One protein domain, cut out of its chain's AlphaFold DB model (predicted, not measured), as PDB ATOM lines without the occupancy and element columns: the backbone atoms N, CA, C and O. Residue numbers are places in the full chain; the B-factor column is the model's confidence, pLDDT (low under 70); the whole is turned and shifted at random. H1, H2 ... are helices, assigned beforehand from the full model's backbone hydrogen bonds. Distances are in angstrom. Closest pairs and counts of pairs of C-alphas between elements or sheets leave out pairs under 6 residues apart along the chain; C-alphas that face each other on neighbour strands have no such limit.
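AT A GLANCE: This is residues 163 to 174 and 206 to 243 of the 243 residues of the protein "Nucleotide pyrophosphohydrolase" of Arthrobacter pityocampae (UniProt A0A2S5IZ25). Two helices, H1 and H2, cross at a steep tilt to make a small compact body, and a long third helix, H3, begins at that body and sticks out from it as an arm with residues 229 to 243, of which 229 to 241 belong to H3. This arm makes the length of an otherwise small domain. The printed part has 50 residues with three named helices, in the order H1, H2, H3 along the chain, and no named strand; the class is all helix. The whole is loose, with a radius of gyration of the C-alphas of 12.8 A, and elongated, with spans of 41 by 22 by 19 A.

HOW THE PARTS SIT: H1, residues 165 to 174, touches H2, residues 206 to 219; their closest C-alphas, those of Ala 170 and Val 214, are 6.1 A apart. Their centres are 9.3 A apart, and they run the same way at a steep tilt of 52 degrees. H3, residues 224 to 241, touches H1 with residues 224 to 225 alone; the closest C-alphas are those of Leu 166 and Glu 225, 5.1 A apart. H1 and H3 run opposite ways at a shallow tilt of 30 degrees, with their centres 20.4 A apart. H2 and H3 only just touch, with 3 pairs of C-alphas within 8 A, and they touch only at the corner by their link. Their closest C-alphas are those of Val 214 and Pro 224, 6.0 A apart, and their lines are only just about perpendicular, at 71 degrees. In H1, H2 and H3 every O i to N i+4 pair is within hydrogen-bond range.

IN THESE COORDINATES: H1 runs from Ala 165, whose C-alpha is at (-37.614, 54.199, 36.448), to Gly 174, over 14.1 A. H2 runs from Leu 206, with its C-alpha at (-35.214, 42.466, 31.612), to Asp 219, over 20.0 A. H3, the longest helix with 18 residues, runs from Pro 224 to Asp 241, over 25.7 A, and ends with C-alpha 241 at (-54.243, 38.645, 55.091).

THE WHOLE: The two C-alphas farthest apart, those of Gly 174 and Ala 243, are 41.3 A apart. Without residues 229 to 243, which stand free, the body has 35 residues and spans 22 by 19 by 18 A. Residues 175 to 205 are cut out and not printed, and the C-alphas of Gly 174 and Leu 206 are 20.7 A apart across this cut, which lies between H1 and H2. The link from H2 to H3, of 4 residues, is tight. The printed part ends at Ala 243, the chain's last residue. The mean pLDDT of the printed part is 90.7, and residues 242 to 243 are under 70.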
ATOM      1  N   LEU A 163     -36.249  60.828  38.076       88.69
ATOM      2  CA  LEU A 163     -37.581  60.231  38.115       88.69
ATOM      3  C   LEU A 163     -37.476  58.725  38.410       88.69
ATOM      4  O   LEU A 163     -36.524  58.088  37.951       88.69
ATOM      5  N   PRO A 164     -38.483  58.134  39.077       91.50
ATOM      6  CA  PRO A 164     -38.638  56.685  39.141       91.50
ATOM      7  C   PRO A 164     -38.537  56.040  37.769       91.50
ATOM      8  O   PRO A 164     -38.975  56.622  36.774       91.50
ATOM      9  N   ALA A 165     -37.977  54.835  37.709       93.62
ATOM     10  CA  ALA A 165     -37.614  54.199  36.448       93.62
ATOM     11  C   ALA A 165     -38.795  54.087  35.463       93.62
ATOM     12  O   ALA A 165     -38.618  54.363  34.273       93.62
ATOM     13  N   LEU A 166     -40.005  53.753  35.934       94.50
ATOM     14  CA  LEU A 166     -41.177  53.624  35.059       94.50
ATOM     15  C   LEU A 166     -41.705  54.989  34.609       94.50
ATOM     16  O   LEU A 166     -42.009  55.162  33.428       94.50
ATOM     17  N   ALA A 167     -41.745  55.982  35.501       92.25
ATOM     18  CA  ALA A 167     -42.102  57.358  35.147       92.25
ATOM     19  C   ALA A 167     -41.086  57.994  34.175       92.25
ATOM     20  O   ALA A 167     -41.463  58.683  33.221       92.25
ATOM     21  N   PHE A 168     -39.792  57.739  34.383       94.06
ATOM     22  CA  PHE A 168     -38.708  58.157  33.498       94.06
ATOM     23  C   PHE A 168     -38.859  57.527  32.111       94.06
ATOM     24  O   PHE A 168     -38.812  58.240  31.102       94.06
ATOM     25  N   ALA A 169     -39.110  56.215  32.052       93.50
ATOM     26  CA  ALA A 169     -39.360  55.488  30.813       93.50
ATOM     27  C   ALA A 169     -40.603  56.025  30.088       93.50
ATOM     28  O   ALA A 169     -40.501  56.413  28.925       93.50
ATOM     29  N   ALA A 170     -41.744  56.148  30.774       91.62
ATOM     30  CA  ALA A 170     -42.986  56.662  30.197       91.62
ATOM     31  C   ALA A 170     -42.806  58.072  29.618       91.62
ATOM     32  O   ALA A 170     -43.200  58.344  28.483       91.62
ATOM     33  N   LYS A 171     -42.129  58.961  30.352       89.69
ATOM     34  CA  LYS A 171     -41.847  60.327  29.897       89.69
ATOM     35  C   LYS A 171     -40.897  60.355  28.700       89.69
ATOM     36  O   LYS A 171     -41.114  61.138  27.777       89.69
ATOM     37  N   THR A 172     -39.870  59.510  28.699       91.56
ATOM     38  CA  THR A 172     -38.930  59.360  27.575       91.56
ATOM     39  C   THR A 172     -39.650  58.884  26.321       91.56
ATOM     40  O   THR A 172     -39.503  59.476  25.252       91.56
ATOM     41  N   LEU A 173     -40.497  57.872  26.469       90.00
ATOM     42  CA  LEU A 173     -41.297  57.296  25.400       90.00
ATOM     43  C   LEU A 173     -42.339  58.277  24.839       90.00
ATOM     44  O   LEU A 173     -42.487  58.357  23.616       90.00
ATOM     45  N   GLY A 174     -42.982  59.079  25.689       85.81
ATOM     46  CA  GLY A 174     -43.865  60.159  25.244       85.81
ATOM     47  C   GLY A 174     -43.122  61.217  24.420       85.81
ATOM     48  O   GLY A 174     -43.575  61.602  23.344       85.81
ATOM     49  N   LEU A 206     -34.143  42.023  30.718       91.31
ATOM     50  CA  LEU A 206     -35.214  42.466  31.612       91.31
ATOM     51  C   LEU A 206     -35.546  43.949  31.401       91.31
ATOM     52  O   LEU A 206     -36.710  44.318  31.284       91.31
ATOM     53  N   GLY A 207     -34.530  44.808  31.294       91.94
ATOM     54  CA  GLY A 207     -34.718  46.236  31.044       91.94
ATOM     55  C   GLY A 207     -35.438  46.523  29.722       91.94
ATOM     56  O   GLY A 207     -36.292  47.410  29.669       91.94
ATOM     57  N   ARG A 208     -35.152  45.756  28.659       91.88
ATOM     58  CA  ARG A 208     -35.861  45.871  27.370       91.88
ATOM     59  C   ARG A 208     -37.314  45.417  27.474       91.88
ATOM     60  O   ARG A 208     -38.189  46.083  26.924       91.88
ATOM     61  N   GLU A 209     -37.572  44.323  28.180       92.44
ATOM     62  CA  GLU A 209     -38.928  43.815  28.407       92.44
ATOM     63  C   GLU A 209     -39.774  44.796  29.231       92.44
ATOM     64  O   GLU A 209     -40.897  45.125  28.838       92.44
ATOM     65  N   LEU A 210     -39.211  45.344  30.314       94.50
ATOM     66  CA  LEU A 210     -39.851  46.375  31.132       94.50
ATOM     67  C   LEU A 210     -40.150  47.633  30.308       94.50
ATOM     68  O   LEU A 210     -41.265  48.152  30.361       94.50
ATOM     69  N   LEU A 211     -39.202  48.100  29.488       94.81
ATOM     70  CA  LEU A 211     -39.421  49.257  28.615       94.81
ATOM     71  C   LEU A 211     -40.526  48.997  27.577       94.81
ATOM     72  O   LEU A 211     -41.342  49.884  27.314       94.81
ATOM     73  N   ALA A 212     -40.590  47.789  27.011       92.94
ATOM     74  CA  ALA A 212     -41.653  47.395  26.089       92.94
ATOM     75  C   ALA A 212     -43.027  47.345  26.780       92.94
ATOM     76  O   ALA A 212     -44.026  47.768  26.192       92.94
ATOM     77  N   LEU A 213     -43.095  46.879  28.032       94.88
ATOM     78  CA  LEU A 213     -44.321  46.918  28.832       94.88
ATOM     79  C   LEU A 213     -44.756  48.360  29.123       94.88
ATOM     80  O   LEU A 213     -45.931  48.686  28.954       94.88
ATOM     81  N   VAL A 214     -43.811  49.238  29.471       95.62
ATOM     82  CA  VAL A 214     -44.078  50.670  29.666       95.62
ATOM     83  C   VAL A 214     -44.597  51.322  28.383       95.62
ATOM     84  O   VAL A 214     -45.528  52.122  28.456       95.62
ATOM     85  N   ARG A 215     -44.068  50.960  27.204       93.81
ATOM     86  CA  ARG A 215     -44.620  51.434  25.924       93.81
ATOM     87  C   ARG A 215     -46.078  51.021  25.752       93.81
ATOM     88  O   ARG A 215     -46.909  51.882  25.494       93.81
ATOM     89  N   ARG A 216     -46.399  49.739  25.950       93.44
ATOM     90  CA  ARG A 216     -47.788  49.259  25.841       93.44
ATOM     91  C   ARG A 216     -48.722  49.980  26.814       93.44
ATOM     92  O   ARG A 216     -49.825  50.347  26.426       93.44
ATOM     93  N   ALA A 217     -48.277  50.203  28.052       91.19
ATOM     94  CA  ALA A 217     -49.036  50.966  29.040       91.19
ATOM     95  C   ALA A 217     -49.277  52.409  28.569       91.19
ATOM     96  O   ALA A 217     -50.416  52.868  28.569       91.19
ATOM     97  N   HIS A 218     -48.229  53.088  28.097       86.88
ATOM     98  CA  HIS A 218     -48.313  54.450  27.572       86.88
ATOM     99  C   HIS A 218     -49.291  54.554  26.391       86.88
ATOM    100  O   HIS A 218     -50.141  55.441  26.378       86.88
ATOM    101  N   ASP A 219     -49.208  53.640  25.423       85.56
ATOM    102  CA  ASP A 219     -50.080  53.630  24.241       85.56
ATOM    103  C   ASP A 219     -51.552  53.345  24.612       85.56
ATOM    104  O   ASP A 219     -52.467  53.799  23.927       85.56
ATOM    105  N   ALA A 220     -51.789  52.662  25.738       89.81
ATOM    106  CA  ALA A 220     -53.112  52.443  26.325       89.81
ATOM    107  C   ALA A 220     -53.582  53.579  27.263       89.81
ATOM    108  O   ALA A 220     -54.650  53.468  27.865       89.81
ATOM    109  N   GLY A 221     -52.801  54.655  27.429       87.19
ATOM    110  CA  GLY A 221     -53.119  55.757  28.347       87.19
ATOM    111  C   GLY A 221     -52.995  55.396  29.833       87.19
ATOM    112  O   GLY A 221     -53.559  56.079  30.688       87.19
ATOM    113  N   LEU A 222     -52.278  54.318  30.150       91.62
ATOM    114  CA  LEU A 222     -52.033  53.859  31.512       91.62
ATOM    115  C   LEU A 222     -50.742  54.467  32.066       91.62
ATOM    116  O   LEU A 222     -49.748  54.636  31.360       91.62
ATOM    117  N   ASP A 223     -50.751  54.743  33.366       92.19
ATOM    118  CA  ASP A 223     -49.568  55.169  34.106       92.19
ATOM    119  C   ASP A 223     -48.863  53.936  34.694       92.19
ATOM    120  O   ASP A 223     -49.398  53.322  35.624       92.19
ATOM    121  N   PRO A 224     -47.695  53.538  34.162       92.94
ATOM    122  CA  PRO A 224     -47.004  52.326  34.591       92.94
ATOM    123  C   PRO A 224     -46.453  52.428  36.020       92.94
ATOM    124  O   PRO A 224     -46.428  51.421  36.720       92.94
ATOM    125  N   GLU A 225     -46.041  53.622  36.460       94.12
ATOM    126  CA  GLU A 225     -45.514  53.845  37.810       94.12
ATOM    127  C   GLU A 225     -46.631  53.632  38.833       94.12
ATOM    128  O   GLU A 225     -46.491  52.835  39.762       94.12
ATOM    129  N   ARG A 226     -47.789  54.265  38.602       92.38
ATOM    130  CA  ARG A 226     -48.971  54.075  39.452       92.38
ATOM    131  C   ARG A 226     -49.482  52.636  39.409       92.38
ATOM    132  O   ARG A 226     -49.881  52.105  40.441       92.38
ATOM    133  N   ALA A 227     -49.485  52.007  38.233       94.50
ATOM    134  CA  ALA A 227     -49.967  50.638  38.070       94.50
ATOM    135  C   ALA A 227     -49.127  49.632  38.868       94.50
ATOM    136  O   ALA A 227     -49.694  48.848  39.629       94.50
ATOM    137  N   LEU A 228     -47.794  49.671  38.737       95.50
ATOM    138  CA  LEU A 228     -46.930  48.751  39.480       95.50
ATOM    139  C   LEU A 228     -46.990  49.025  40.984       95.50
ATOM    140  O   LEU A 228     -47.094  48.081  41.760       95.50
ATOM    141  N   ARG A 229     -46.977  50.300  41.396       93.50
ATOM    142  CA  ARG A 229     -47.071  50.676  42.814       93.50
ATOM    143  C   ARG A 229     -48.310  50.076  43.475       93.50
ATOM    144  O   ARG A 229     -48.196  49.456  44.525       93.50
ATOM    145  N   ARG A 230     -49.471  50.184  42.824       91.50
ATOM    146  CA  ARG A 230     -50.724  49.582  43.308       91.50
ATOM    147  C   ARG A 230     -50.645  48.060  43.387       91.50
ATOM    148  O   ARG A 230     -50.980  47.504  44.421       91.50
ATOM    149  N   ALA A 231     -50.131  47.402  42.348       94.88
ATOM    150  CA  ALA A 231     -49.987  45.946  42.349       94.88
ATOM    151  C   ALA A 231     -49.066  45.438  43.476       94.88
ATOM    152  O   ALA A 231     -49.319  44.382  44.050       94.88
ATOM    153  N   VAL A 232     -48.012  46.189  43.817       94.50
ATOM    154  CA  VAL A 232     -47.127  45.870  44.950       94.50
ATOM    155  C   VAL A 232     -47.858  46.022  46.286       94.50
ATOM    156  O   VAL A 232     -47.746  45.133  47.126       94.50
ATOM    157  N   LEU A 233     -48.621  47.103  46.477       91.38
ATOM    158  CA  LEU A 233     -49.426  47.311  47.689       91.38
ATOM    159  C   LEU A 233     -50.497  46.222  47.850       91.38
ATOM    160  O   LEU A 233     -50.685  45.694  48.943       91.38
ATOM    161  N   ASP A 234     -51.156  45.841  46.753       91.88
ATOM    162  CA  ASP A 234     -52.121  44.740  46.744       91.88
ATOM    163  C   ASP A 234     -51.458  43.424  47.162       91.88
ATOM    164  O   ASP A 234     -51.956  42.745  48.054       91.88
ATOM    165  N   TYR A 235     -50.286  43.106  46.601       94.56
ATOM    166  CA  TYR A 235     -49.519  41.924  46.997       94.56
ATOM    167  C   TYR A 235     -49.141  41.935  48.486       94.56
ATOM    168  O   TYR A 235     -49.237  40.904  49.146       94.56
ATOM    169  N   GLN A 236     -48.717  43.084  49.024       93.19
ATOM    170  CA  GLN A 236     -48.373  43.218  50.442       93.19
ATOM    171  C   GLN A 236     -49.577  42.953  51.346       93.19
ATOM    172  O   GLN A 236     -49.455  42.195  52.307       93.19
ATOM    173  N   ARG A 237     -50.733  43.544  51.027       91.44
ATOM    174  CA  ARG A 237     -51.983  43.310  51.758       91.44
ATOM    175  C   ARG A 237     -52.372  41.835  51.705       91.44
ATOM    176  O   ARG A 237     -52.566  41.219  52.746       91.44
ATOM    177  N   ASP A 238     -52.410  41.255  50.509       93.06
ATOM    178  CA  ASP A 238     -52.831  39.868  50.307       93.06
ATOM    179  C   ASP A 238     -51.888  38.873  51.019       93.06
ATOM    180  O   ASP A 238     -52.330  37.848  51.538       93.06
ATOM    181  N   ALA A 239     -50.586  39.177  51.086       92.50
ATOM    182  CA  ALA A 239     -49.602  38.373  51.811       92.50
ATOM    183  C   ALA A 239     -49.766  38.438  53.339       92.50
ATOM    184  O   ALA A 239     -49.431  37.467  54.017       92.50
ATOM    185  N   LEU A 240     -50.260  39.558  53.877       89.00
ATOM    186  CA  LEU A 240     -50.545  39.721  55.306       89.00
ATOM    187  C   LEU A 240     -51.889  39.098  55.697       89.00
ATOM    188  O   LEU A 240     -51.972  38.476  56.749       89.00
ATOM    189  N   ASP A 241     -52.912  39.219  54.849       83.12
ATOM    190  CA  ASP A 241     -54.243  38.645  55.091       83.12
ATOM    191  C   ASP A 241     -54.266  37.111  54.931       83.12
ATOM    192  O   ASP A 241     -55.152  36.432  55.453       83.12
ATOM    193  N   GLY A 242     -53.306  36.555  54.183       68.88
ATOM    194  CA  GLY A 242     -53.129  35.115  53.979       68.88
ATOM    195  C   GLY A 242     -52.234  34.404  55.006       68.88
ATOM    196  O   GLY A 242     -52.073  33.184  54.891       68.88
ATOM    197  N   ALA A 243     -51.641  35.132  55.961       54.28
ATOM    198  CA  ALA A 243     -50.753  34.624  57.018       54.28
ATOM    199  C   ALA A 243     -51.470  34.528  58.376       54.28
ATOM    200  O   ALA A 243     -51.159  33.570  59.124       54.28
TER     201      ALA A 243